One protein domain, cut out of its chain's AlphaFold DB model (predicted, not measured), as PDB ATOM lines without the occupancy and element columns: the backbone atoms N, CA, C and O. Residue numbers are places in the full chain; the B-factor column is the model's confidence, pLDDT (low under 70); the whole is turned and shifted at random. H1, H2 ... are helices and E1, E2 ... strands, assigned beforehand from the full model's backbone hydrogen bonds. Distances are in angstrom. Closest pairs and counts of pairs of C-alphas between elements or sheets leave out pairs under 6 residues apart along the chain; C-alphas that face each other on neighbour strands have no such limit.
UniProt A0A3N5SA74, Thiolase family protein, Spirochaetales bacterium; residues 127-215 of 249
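Overview. This is residues 127 to 215 of the 249 residues of the protein "Thiolase family protein" of Spirochaetales bacterium (UniProt A0A3N5SA74). Two long helices, H2 and H3, form the arms of an open V, joined at its point by residues 166 to 168. Residues 186 to 196 fold back from the far end of H3 to the short helix H4, which packs on H3; from there the stretch through strand E1 passes over one side of the V to H2, and the last residues turn back toward its mouth. H1 sits at the open end of H2, beyond a long loop of residues 136 to 149. The printed part has 89 residues with four named helices and then one named strand, in the order H1, H2, H3, H4, E1, and its class is mostly helix. It is only just loose, close to compact, with a radius of gyration of the C-alphas of 15.0 A and spans of 44 by 34 by 19 A.

Arrangement. H1, residues 127 to 135, only just touches H2, residues 150 to 165, with 3 pairs of C-alphas within 8 A. The closest C-alphas are those of Phe 133 and Tyr 150, 5.6 A apart, and H2 touches H1 with residue 150 alone. The two helices run the same way at a steep tilt of 51 degrees. H3, residues 169 to 185, is apart from H2 and from H1. H4, residues 197 to 201, touches H3, and the closest C-alphas are those of Ala 173 and Ile 197, 5.6 A apart. E1, residues 205 to 207, pairs with no named strand, but residues 210 to 211 pair with it, antiparallel. The closest C-alphas of E1 and H2 are those of Ser 207 and Ala 152, 5.6 A apart. E1 is apart from H1, H3 and H4. Every O i to N i+4 pair is within hydrogen-bond range in H2 and H4, against 4 of 5 in H1 and 10 of 13 in H3.

Along the chain. H1 begins at C-alpha 127, (5.654, 40.749, 22.748), and is 12.8 A long from first to last C-alpha. H2 is 22.9 A long and ends at C-alpha 165, (-21.609, 26.061, 41.322). H3, the longest helix by residues, is 25.5 A long. H4 measures 6.1 A. E1 measures 6.0 A and ends at C-alpha 207, (-10.639, 37.221, 29.501).

Size, cuts and confidence. The two C-alphas farthest apart are those of Glu 141 and Leu 185, 44.1 A. The links H1 to H2, 14 residues, and H3 to H4, 11 residues, are long; H2 to H3 and H4 to E1 are tight. The printed part has no cut. Its mean pLDDT is 94.7, and no printed residue is under 70.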
ATOM      1  N   GLN A 127       6.254  41.421  23.899       90.62
ATOM      2  CA  GLN A 127       5.654  40.749  22.748       90.62
ATOM      3  C   GLN A 127       5.999  39.257  22.715       90.62
ATOM      4  O   GLN A 127       5.106  38.445  22.531       90.62
ATOM      5  N   GLY A 128       7.251  38.877  22.993       90.69
ATOM      6  CA  GLY A 128       7.645  37.467  23.035       90.69
ATOM      7  C   GLY A 128       6.885  36.670  24.099       90.69
ATOM      8  O   GLY A 128       6.526  35.519  23.869       90.69
ATOM      9  N   GLY A 129       6.574  37.293  25.240       89.44
ATOM     10  CA  GLY A 129       5.737  36.687  26.273       89.44
ATOM     11  C   GLY A 129       4.295  36.514  25.797       89.44
ATOM     12  O   GLY A 129       3.711  35.451  25.990       89.44
ATOM     13  N   ILE A 130       3.733  37.528  25.133       88.44
ATOM     14  CA  ILE A 130       2.399  37.442  24.522       88.44
ATOM     15  C   ILE A 130       2.353  36.301  23.500       88.44
ATOM     16  O   ILE A 130       1.450  35.470  23.570       88.44
ATOM     17  N   ASP A 131       3.331  36.218  22.601       89.38
ATOM     18  CA  ASP A 131       3.380  35.203  21.545       89.38
ATOM     19  C   ASP A 131       3.494  33.787  22.132       89.38
ATOM     20  O   ASP A 131       2.750  32.882  21.739       89.38
ATOM     21  N   LEU A 132       4.359  33.614  23.141       88.75
ATOM     22  CA  LEU A 132       4.514  32.356  23.871       88.75
ATOM     23  C   LEU A 132       3.174  31.890  24.457       88.75
ATOM     24  O   LEU A 132       2.724  30.784  24.174       88.75
ATOM     25  N   PHE A 133       2.500  32.731  25.244       88.38
ATOM     26  CA  PHE A 133       1.245  32.351  25.909       88.38
ATOM     27  C   PHE A 133       0.010  32.411  24.995       88.38
ATOM     28  O   PHE A 133      -1.074  31.981  25.391       88.38
ATOM     29  N   SER A 134       0.157  32.884  23.758       87.25
ATOM     30  CA  SER A 134      -0.893  32.774  22.739       87.25
ATOM     31  C   SER A 134      -0.982  31.369  22.145       87.25
ATOM     32  O   SER A 134      -2.026  31.001  21.621       87.25
ATOM     33  N   THR A 135       0.087  30.572  22.249       86.56
ATOM     34  CA  THR A 135       0.181  29.254  21.592       86.56
ATOM     35  C   THR A 135       0.613  28.117  22.522       86.56
ATOM     36  O   THR A 135       0.446  26.947  22.181       86.56
ATOM     37  N   ALA A 136       1.139  28.420  23.713       84.56
ATOM     38  CA  ALA A 136       1.642  27.424  24.656       84.56
ATOM     39  C   ALA A 136       0.568  26.402  25.071       84.56
ATOM     40  O   ALA A 136      -0.304  26.698  25.886       84.56
ATOM     41  N   GLY A 137       0.683  25.175  24.550       81.25
ATOM     42  CA  GLY A 137      -0.239  24.073  24.843       81.25
ATOM     43  C   GLY A 137      -1.603  24.191  24.158       81.25
ATOM     44  O   GLY A 137      -2.538  23.526  24.588       81.25
ATOM     45  N   ILE A 138      -1.713  25.030  23.124       87.56
ATOM     46  CA  ILE A 138      -2.962  25.350  22.424       87.56
ATOM     47  C   ILE A 138      -2.840  24.897  20.978       87.56
ATOM     48  O   ILE A 138      -1.816  25.126  20.332       87.56
ATOM     49  N   SER A 139      -3.877  24.247  20.457       89.00
ATOM     50  CA  SER A 139      -3.849  23.743  19.090       89.00
ATOM     51  C   SER A 139      -3.796  24.883  18.072       89.00
ATOM     52  O   SER A 139      -4.750  25.650  17.922       89.00
ATOM     53  N   SER A 140      -2.710  24.945  17.301       88.69
ATOM     54  CA  SER A 140      -2.561  25.905  16.200       88.69
ATOM     55  C   SER A 140      -3.592  25.726  15.082       88.69
ATOM     56  O   SER A 140      -3.822  26.653  14.314       88.69
ATOM     57  N   GLU A 141      -4.197  24.544  14.975       92.31
ATOM     58  CA  GLU A 141      -5.184  24.215  13.942       92.31
ATOM     59  C   GLU A 141      -6.619  24.426  14.439       92.31
ATOM     60  O   GLU A 141      -7.452  24.987  13.730       92.31
ATOM     61  N   TRP A 142      -6.906  24.013  15.676       90.94
ATOM     62  CA  TRP A 142      -8.282  23.910  16.171       90.94
ATOM     63  C   TRP A 142      -8.681  24.994  17.164       90.94
ATOM     64  O   TRP A 142      -9.868  25.175  17.414       90.94
ATOM     65  N   GLU A 143      -7.721  25.722  17.732       91.62
ATOM     66  CA  GLU A 143      -7.980  26.659  18.826       91.62
ATOM     67  C   GLU A 143      -7.466  28.066  18.503       91.62
ATOM     68  O   GLU A 143      -8.237  29.030  18.552       91.62
ATOM     69  N   VAL A 144      -6.197  28.198  18.102       90.75
ATOM     70  CA  VAL A 144      -5.579  29.499  17.783       90.75
ATOM     71  C   VAL A 144      -6.348  30.276  16.699       90.75
ATOM     72  O   VAL A 144      -6.601  31.464  16.920       90.75
ATOM     73  N   PRO A 145      -6.809  29.670  15.578       91.69
ATOM     74  CA  PRO A 145      -7.556  30.401  14.545       91.69
ATOM     75  C   PRO A 145      -8.881  30.995  15.044       91.69
ATOM     76  O   PRO A 145      -9.415  31.919  14.434       91.69
ATOM     77  N   TYR A 146      -9.392  30.492  16.169       90.88
ATOM     78  CA  TYR A 146     -10.631  30.937  16.804       90.88
ATOM     79  C   TYR A 146     -10.377  31.871  18.001       90.88
ATOM     80  O   TYR A 146     -11.278  32.114  18.805       90.88
ATOM     81  N   GLY A 147      -9.155  32.404  18.131       88.06
ATOM     82  CA  GLY A 147      -8.777  33.379  19.158       88.06
ATOM     83  C   GLY A 147      -8.468  32.780  20.533       88.06
ATOM     84  O   GLY A 147      -8.352  33.529  21.510       88.06
ATOM     85  N   GLN A 148      -8.334  31.453  20.638       90.44
ATOM     86  CA  GLN A 148      -7.931  30.818  21.891       90.44
ATOM     87  C   GLN A 148      -6.473  31.131  22.215       90.44
ATOM     88  O   GLN A 148      -5.594  31.106  21.361       90.44
ATOM     89  N   HIS A 149      -6.247  31.421  23.488       90.75
ATOM     90  CA  HIS A 149      -4.951  31.671  24.103       90.75
ATOM     91  C   HIS A 149      -5.040  31.242  25.575       90.75
ATOM     92  O   HIS A 149      -6.127  30.934  26.074       90.75
ATOM     93  N   TYR A 150      -3.920  31.241  26.300       89.00
ATOM     94  CA  TYR A 150      -3.845  30.596  27.618       89.00
ATOM     95  C   TYR A 150      -4.887  31.127  28.621       89.00
ATOM     96  O   TYR A 150      -5.515  30.364  29.354       89.00
ATOM     97  N   SER A 151      -5.135  32.443  28.609       90.44
ATOM     98  CA  SER A 151      -6.152  33.077  29.464       90.44
ATOM     99  C   SER A 151      -7.591  32.766  29.034       90.44
ATOM    100  O   SER A 151      -8.458  32.641  29.896       90.44
ATOM    101  N   ALA A 152      -7.856  32.590  27.735       92.50
ATOM    102  CA  ALA A 152      -9.190  32.251  27.238       92.50
ATOM    103  C   ALA A 152      -9.622  30.846  27.681       92.50
ATOM    104  O   ALA A 152     -10.743  30.679  28.162       92.50
ATOM    105  N   ILE A 153      -8.722  29.861  27.617       91.25
ATOM    106  CA  ILE A 153      -9.002  28.486  28.064       91.25
ATOM    107  C   ILE A 153      -9.325  28.465  29.563       91.25
ATOM    108  O   ILE A 153     -10.341  27.901  29.982       91.25
ATOM    109  N   ALA A 154      -8.513  29.147  30.377       92.62
ATOM    110  CA  ALA A 154      -8.768  29.278  31.809       92.62
ATOM    111  C   ALA A 154     -10.104  29.994  32.091       92.62
ATOM    112  O   ALA A 154     -10.848  29.596  32.992       92.62
ATOM    113  N   ALA A 155     -10.449  31.016  31.304       95.50
ATOM    114  CA  ALA A 155     -11.707  31.741  31.435       95.50
ATOM    115  C   ALA A 155     -12.928  30.877  31.078       95.50
ATOM    116  O   ALA A 155     -13.934  30.932  31.785       95.50
ATOM    117  N   LEU A 156     -12.846  30.036  30.041       95.62
ATOM    118  CA  LEU A 156     -13.904  29.085  29.682       95.62
ATOM    119  C   LEU A 156     -14.147  28.067  30.802       95.62
ATOM    120  O   LEU A 156     -15.291  27.888  31.226       95.62
ATOM    121  N   ALA A 157     -13.078  27.467  31.338       96.00
ATOM    122  CA  ALA A 157     -13.170  26.553  32.478       96.00
ATOM    123  C   ALA A 157     -13.777  27.245  33.711       96.00
ATOM    124  O   ALA A 157     -14.662  26.698  34.369       96.00
ATOM    125  N   THR A 158     -13.367  28.488  33.977       97.38
ATOM    126  CA  THR A 158     -13.893  29.293  35.089       97.38
ATOM    127  C   THR A 158     -15.378  29.606  34.905       97.38
ATOM    128  O   THR A 158     -16.156  29.445  35.842       97.38
ATOM    129  N   ASN A 159     -15.813  30.005  33.706       97.94
ATOM    130  CA  ASN A 159     -17.231  30.242  33.423       97.94
ATOM    131  C   ASN A 159     -18.063  28.972  33.607       97.94
ATOM    132  O   ASN A 159     -19.146  29.041  34.187       97.94
ATOM    133  N   ARG A 160     -17.558  27.812  33.163       98.25
ATOM    134  CA  ARG A 160     -18.253  26.540  33.371       98.25
ATOM    135  C   ARG A 160     -18.390  26.213  34.857       98.25
ATOM    136  O   ARG A 160     -19.489  25.892  35.299       98.25
ATOM    137  N   TYR A 161     -17.317  26.378  35.625       98.25
ATOM    138  CA  TYR A 161     -17.339  26.195  37.074       98.25
ATOM    139  C   TYR A 161     -18.349  27.127  37.757       98.25
ATOM    140  O   TYR A 161     -19.154  26.678  38.573       98.25
ATOM    141  N   LYS A 162     -18.367  28.416  37.396       98.00
ATOM    142  CA  LYS A 162     -19.342  29.383  37.924       98.00
ATOM    143  C   LYS A 162     -20.779  28.992  37.584       98.00
ATOM    144  O   LYS A 162     -21.640  29.079  38.451       98.00
ATOM    145  N   TYR A 163     -21.030  28.546  36.353       98.25
ATOM    146  CA  TYR A 163     -22.350  28.085  35.925       98.25
ATOM    147  C   TYR A 163     -22.840  26.892  36.758       98.25
ATOM    148  O   TYR A 163     -23.996  26.865  37.165       98.25
ATOM    149  N   GLU A 164     -21.967  25.922  37.038       98.56
ATOM    150  CA  GLU A 164     -22.329  24.713  37.792       98.56
ATOM    151  C   GLU A 164     -22.485  24.954  39.298       98.56
ATOM    152  O   GLU A 164     -23.288  24.289  39.947       98.56
ATOM    153  N   THR A 165     -21.716  25.886  39.863       98.31
ATOM    154  CA  THR A 165     -21.609  26.061  41.322       98.31
ATOM    155  C   THR A 165     -22.287  27.318  41.856       98.31
ATOM    156  O   THR A 165     -22.486  27.433  43.062       98.31
ATOM    157  N   GLY A 166     -22.611  28.282  40.992       97.88
ATOM    158  CA  GLY A 166     -23.068  29.610  41.401       97.88
ATOM    159  C   GLY A 166     -21.962  30.503  41.978       97.88
ATOM    160  O   GLY A 166     -22.268  31.525  42.587       97.88
ATOM    161  N   THR A 167     -20.684  30.141  41.804       98.12
ATOM    162  CA  THR A 167     -19.552  30.934  42.309       98.12
ATOM    163  C   THR A 167     -19.539  32.350  41.714       98.12
ATOM    164  O   THR A 167     -19.666  32.545  40.502       98.12
ATOM    165  N   THR A 168     -19.344  33.345  42.578       97.75
ATOM    166  CA  THR A 168     -19.271  34.779  42.243       97.75
ATOM    167  C   THR A 168     -17.845  35.226  41.905       97.75
ATOM    168  O   THR A 168     -16.868  34.566  42.265       97.75
ATOM    169  N   ASP A 169     -17.697  36.369  41.229       96.94
ATOM    170  CA  ASP A 169     -16.369  36.910  40.904       96.94
ATOM    171  C   ASP A 169     -15.616  37.370  42.161       96.94
ATOM    172  O   ASP A 169     -14.398  37.223  42.245       96.94
ATOM    173  N   GLU A 170     -16.334  37.855  43.174       97.75
ATOM    174  CA  GLU A 170     -15.789  38.237  44.476       97.75
ATOM    175  C   GLU A 170     -15.234  37.021  45.228       97.75
ATOM    176  O   GLU A 170     -14.171  37.105  45.849       97.75
ATOM    177  N   GLN A 171     -15.901  35.866  45.132       98.06
ATOM    178  CA  GLN A 171     -15.383  34.609  45.679       98.06
ATOM    179  C   GLN A 171     -14.103  34.172  44.957       98.06
ATOM    180  O   GLN A 171     -13.145  33.784  45.625       98.06
ATOM    181  N   LEU A 172     -14.024  34.308  43.629       97.00
ATOM    182  CA  LEU A 172     -12.776  34.057  42.894       97.00
ATOM    183  C   LEU A 172     -11.670  35.042  43.307       97.00
ATOM    184  O   LEU A 172     -10.543  34.633  43.582       97.00
ATOM    185  N   ALA A 173     -11.993  36.331  43.432       97.88
ATOM    186  CA  ALA A 173     -11.058  37.360  43.885       97.88
ATOM    187  C   ALA A 173     -10.531  37.097  45.306       97.88
ATOM    188  O   ALA A 173      -9.367  37.386  45.599       97.88
ATOM    189  N   SER A 174     -11.348  36.501  46.182       98.12
ATOM    190  CA  SER A 174     -10.947  36.148  47.549       98.12
ATOM    191  C   SER A 174      -9.777  35.152  47.596       98.12
ATOM    192  O   SER A 174      -8.968  35.202  48.528       98.12
ATOM    193  N   ILE A 175      -9.617  34.309  46.566       97.19
ATOM    194  CA  ILE A 175      -8.477  33.389  46.423       97.19
ATOM    195  C   ILE A 175      -7.190  34.193  46.225       97.19
ATOM    196  O   ILE A 175      -6.192  33.951  46.902       97.19
ATOM    197  N   CYS A 176      -7.216  35.204  45.352       97.25
ATOM    198  CA  CYS A 176      -6.067  36.075  45.098       97.25
ATOM    199  C   CYS A 176      -5.647  36.843  46.359       97.25
ATOM    200  O   CYS A 176      -4.456  36.938  46.659       97.25
ATOM    201  N   VAL A 177      -6.621  37.358  47.116       98.25
ATOM    202  CA  VAL A 177      -6.384  38.044  48.397       98.25
ATOM    203  C   VAL A 177      -5.792  37.088  49.433       98.25
ATOM    204  O   VAL A 177      -4.823  37.431  50.108       98.25
ATOM    205  N   SER A 178      -6.322  35.869  49.533       98.06
ATOM    206  CA  SER A 178      -5.811  34.852  50.459       98.06
ATOM    207  C   SER A 178      -4.379  34.443  50.111       98.06
ATOM    208  O   SER A 178      -3.515  34.428  50.985       98.06
ATOM    209  N   ASN A 179      -4.086  34.212  48.829       97.56
ATOM    210  CA  ASN A 179      -2.730  33.939  48.354       97.56
ATOM    211  C   ASN A 179      -1.785  35.116  48.630       97.56
ATOM    212  O   ASN A 179      -0.625  34.899  48.980       97.56
ATOM    213  N   ARG A 180      -2.273  36.362  48.531       97.81
ATOM    214  CA  ARG A 180      -1.467  37.537  48.871       97.81
ATOM    215  C   ARG A 180      -1.082  37.566  50.347       97.81
ATOM    216  O   ARG A 180       0.084  37.808  50.630       97.81
ATOM    217  N   LYS A 181      -2.005  37.242  51.257       98.19
ATOM    218  CA  LYS A 181      -1.712  37.171  52.699       98.19
ATOM    219  C   LYS A 181      -0.587  36.182  53.011       98.19
ATOM    220  O   LYS A 181       0.276  36.479  53.828       98.19
ATOM    221  N   TRP A 182      -0.550  35.036  52.330       98.00
ATOM    222  CA  TRP A 182       0.563  34.088  52.460       98.00
ATOM    223  C   TRP A 182       1.868  34.637  51.876       98.00
ATOM    224  O   TRP A 182       2.929  34.475  52.475       98.00
ATOM    225  N   ALA A 183       1.798  35.328  50.737       97.44
ATOM    226  CA  ALA A 183       2.964  35.952  50.121       97.44
ATOM    227  C   ALA A 183       3.581  37.061  50.996       97.44
ATOM    228  O   ALA A 183       4.799  37.188  51.030       97.44
ATOM    229  N   GLU A 184       2.783  37.824  51.749       97.56
ATOM    230  CA  GLU A 184       3.276  38.840  52.699       97.56
ATOM    231  C   GLU A 184       4.256  38.248  53.731       97.56
ATOM    232  O   GLU A 184       5.271  38.873  54.066       97.56
ATOM    233  N   LEU A 185       3.987  37.011  54.162       97.50
ATOM    234  CA  LEU A 185       4.785  36.261  55.134       97.50
ATOM    235  C   LEU A 185       6.011  35.574  54.517       97.50
ATOM    236  O   LEU A 185       6.919  35.186  55.248       97.50
ATOM    237  N   ASN A 186       6.057  35.423  53.191       97.31
ATOM    238  CA  ASN A 186       7.145  34.739  52.505       97.31
ATOM    239  C   ASN A 186       8.230  35.742  52.055       97.31
ATOM    240  O   ASN A 186       7.968  36.566  51.173       97.31
ATOM    241  N   PRO A 187       9.467  35.672  52.586       95.75
ATOM    242  CA  PRO A 187      10.555  36.549  52.148       95.75
ATOM    243  C   PRO A 187      10.944  36.356  50.674       95.75
ATOM    244  O   PRO A 187      11.438  37.306  50.070       95.75
ATOM    245  N   ASN A 188      10.681  35.183  50.088       96.00
ATOM    246  CA  ASN A 188      10.989  34.863  48.691       96.00
ATOM    247  C   ASN A 188       9.911  35.335  47.702       96.00
ATOM    248  O   ASN A 188      10.119  35.271  46.490       96.00
ATOM    249  N   ALA A 189       8.757  35.812  48.181       96.50
ATOM    250  CA  ALA A 189       7.681  36.269  47.311       96.50
ATOM    251  C   ALA A 189       7.939  37.683  46.766       96.50
ATOM    252  O   ALA A 189       8.343  38.586  47.495       96.50
ATOM    253  N   PHE A 190       7.605  37.911  45.493       96.06
ATOM    254  CA  PHE A 190       7.718  39.240  44.883       96.06
ATOM    255  C   PHE A 190       6.614  40.198  45.356       96.06
ATOM    256  O   PHE A 190       6.859  41.346  45.732       96.06
ATOM    257  N   PHE A 191       5.360  39.738  45.341       95.81
ATOM    258  CA  PHE A 191       4.216  40.558  45.726       95.81
ATOM    259  C   PHE A 191       3.898  40.407  47.211       95.81
ATOM    260  O   PHE A 191       3.123  39.540  47.600       95.81
ATOM    261  N   ARG A 192       4.457  41.307  48.021       96.56
ATOM    262  CA  ARG A 192       4.308  41.308  49.487       96.56
ATOM    263  C   ARG A 192       3.486  42.477  50.034       96.56
ATOM    264  O   ARG A 192       3.502  42.732  51.228       96.56
ATOM    265  N   LYS A 193       2.817  43.238  49.163       97.00
ATOM    266  CA  LYS A 193       1.878  44.294  49.579       97.00
ATOM    267  C   LYS A 193       0.466  43.717  49.690       97.00
ATOM    268  O   LYS A 193       0.110  42.954  48.784       97.00
ATOM    269  N   PRO A 194      -0.335  44.118  50.693       97.50
ATOM    270  CA  PRO A 194      -1.729  43.706  50.801       97.50
ATOM    271  C   PRO A 194      -2.507  43.909  49.499       97.50
ATOM    272  O   PRO A 194      -2.170  44.766  48.679       97.50
ATOM    273  N   LEU A 195      -3.528  43.081  49.307       98.12
ATOM    274  CA  LEU A 195      -4.430  43.128  48.162       98.12
ATOM    275  C   LEU A 195      -5.866  43.018  48.668       98.12
ATOM    276  O   LEU A 195      -6.149  42.121  49.459       98.12
ATOM    277  N   THR A 196      -6.763  43.885  48.204       98.50
ATOM    278  CA  THR A 196      -8.196  43.801  48.535       98.50
ATOM    279  C   THR A 196      -9.020  43.195  47.397       98.50
ATOM    280  O   THR A 196      -8.556  43.086  46.259       98.50
ATOM    281  N   ILE A 197     -10.257  42.780  47.692       98.44
ATOM    282  CA  ILE A 197     -11.182  42.263  46.669       98.44
ATOM    283  C   ILE A 197     -11.521  43.375  45.673       98.44
ATOM    284  O   ILE A 197     -11.471  43.156  44.465       98.44
ATOM    285  N   GLU A 198     -11.785  44.584  46.163       98.50
ATOM    286  CA  GLU A 198     -12.119  45.762  45.356       98.50
ATOM    287  C   GLU A 198     -10.997  46.071  44.366       98.50
ATOM    288  O   GLU A 198     -11.239  46.319  43.189       98.50
ATOM    289  N   GLU A 199      -9.749  45.977  44.819       98.31
ATOM    290  CA  GLU A 199      -8.575  46.149  43.978       98.31
ATOM    291  C   GLU A 199      -8.451  45.090  42.873       98.31
ATOM    292  O   GLU A 199      -7.969  45.401  41.779       98.31
ATOM    293  N   VAL A 200      -8.834  43.838  43.145       98.12
ATOM    294  CA  VAL A 200      -8.878  42.769  42.134       98.12
ATOM    295  C   VAL A 200      -9.994  43.047  41.133       98.12
ATOM    296  O   VAL A 200      -9.756  43.005  39.923       98.12
ATOM    297  N   MET A 201     -11.183  43.392  41.623       98.12
ATOM    298  CA  MET A 201     -12.370  43.659  40.810       98.12
ATOM    299  C   MET A 201     -12.232  44.922  39.953       98.12
ATOM    300  O   MET A 201     -12.723  44.953  38.828       98.12
ATOM    301  N   ALA A 202     -11.489  45.926  40.420       98.12
ATOM    302  CA  ALA A 202     -11.159  47.125  39.653       98.12
ATOM    303  C   ALA A 202     -10.062  46.894  38.597       98.12
ATOM    304  O   ALA A 202      -9.824  47.754  37.749       98.12
ATOM    305  N   SER A 203      -9.366  45.750  38.626       97.81
ATOM    306  CA  SER A 203      -8.291  45.480  37.672       97.81
ATOM    307  C   SER A 203      -8.817  45.164  36.266       97.81
ATOM    308  O   SER A 203      -9.942  44.681  36.085       97.81
ATOM    309  N   LYS A 204      -7.982  45.454  35.258       97.25
ATOM    310  CA  LYS A 204      -8.297  45.292  33.832       97.25
ATOM    311  C   LYS A 204      -8.826  43.883  33.544       97.25
ATOM    312  O   LYS A 204      -8.190  42.905  33.929       97.25
ATOM    313  N   MET A 205      -9.947  43.785  32.833       95.75
ATOM    314  CA  MET A 205     -10.442  42.506  32.317       95.75
ATOM    315  C   MET A 205      -9.475  41.975  31.250       95.75
ATOM    316  O   MET A 205      -9.115  42.716  30.333       95.75
ATOM    317  N   LEU A 206      -9.047  40.718  31.381       92.69
ATOM    318  CA  LEU A 206      -8.204  40.049  30.385       92.69
ATOM    319  C   LEU A 206      -9.040  39.105  29.522       92.69
ATOM    320  O   LEU A 206      -9.062  39.238  28.302       92.69
ATOM    321  N   SER A 207      -9.767  38.191  30.162       94.00
ATOM    322  CA  SER A 207     -10.639  37.221  29.501       94.00
ATOM    323  C   SER A 207     -11.789  36.902  30.442       94.00
ATOM    324  O   SER A 207     -11.574  36.222  31.437       94.00
ATOM    325  N   THR A 208     -12.992  37.415  30.178       94.62
ATOM    326  CA  THR A 208     -14.130  37.326  31.111       94.62
ATOM    327  C   THR A 208     -14.345  35.894  31.628       94.62
ATOM    328  O   THR A 208     -14.597  35.007  30.809       94.62
ATOM    329  N   PRO A 209     -14.272  35.644  32.955       94.81
ATOM    330  CA  PRO A 209     -14.315  36.616  34.063       94.81
ATOM    331  C   PRO A 209     -12.942  36.993  34.661       94.81
ATOM    332  O   PRO A 209     -12.871  37.729  35.643       94.81
ATOM    333  N   LEU A 210     -11.844  36.485  34.104       96.25
ATOM    334  CA  LEU A 210     -10.490  36.668  34.612       96.25
ATOM    335  C   LEU A 210      -9.974  38.094  34.388       96.25
ATOM    336  O   LEU A 210      -9.938  38.623  33.269       96.25
ATOM    337  N   ARG A 211      -9.498  38.693  35.478       96.38
ATOM    338  CA  ARG A 211      -8.906  40.034  35.511       96.38
ATOM    339  C   ARG A 211      -7.395  39.976  35.701       96.38
ATOM    340  O   ARG A 211      -6.847  38.968  36.132       96.38
ATOM    341  N   ALA A 212      -6.709  41.085  35.444       95.50
ATOM    342  CA  ALA A 212      -5.252  41.164  35.493       95.50
ATOM    343  C   ALA A 212      -4.667  40.726  36.844       95.50
ATOM    344  O   ALA A 212      -3.689  39.989  36.868       95.50
ATOM    345  N   LYS A 213      -5.288  41.111  37.968       96.56
ATOM    346  CA  LYS A 213      -4.829  40.687  39.305       96.56
ATOM    347  C   LYS A 213      -5.195  39.237  39.670       96.56
ATOM    348  O   LYS A 213      -4.763  38.770  40.719       96.56
ATOM    349  N   MET A 214      -5.958  38.540  38.825       95.56
ATOM    350  CA  MET A 214      -6.217  37.097  38.929       95.56
ATOM    351  C   MET A 214      -5.219  36.261  38.111       95.56
ATOM    352  O   MET A 214      -5.189  35.045  38.263       95.56
ATOM    353  N   SER A 215      -4.409  36.895  37.258       92.12
ATOM    354  CA  SER A 215      -3.411  36.218  36.429       92.12
ATOM    355  C   SER A 215      -2.022  36.275  37.066       92.12
ATOM    356  O   SER A 215      -1.681  37.227  37.777       92.12
TER     357      SER A 215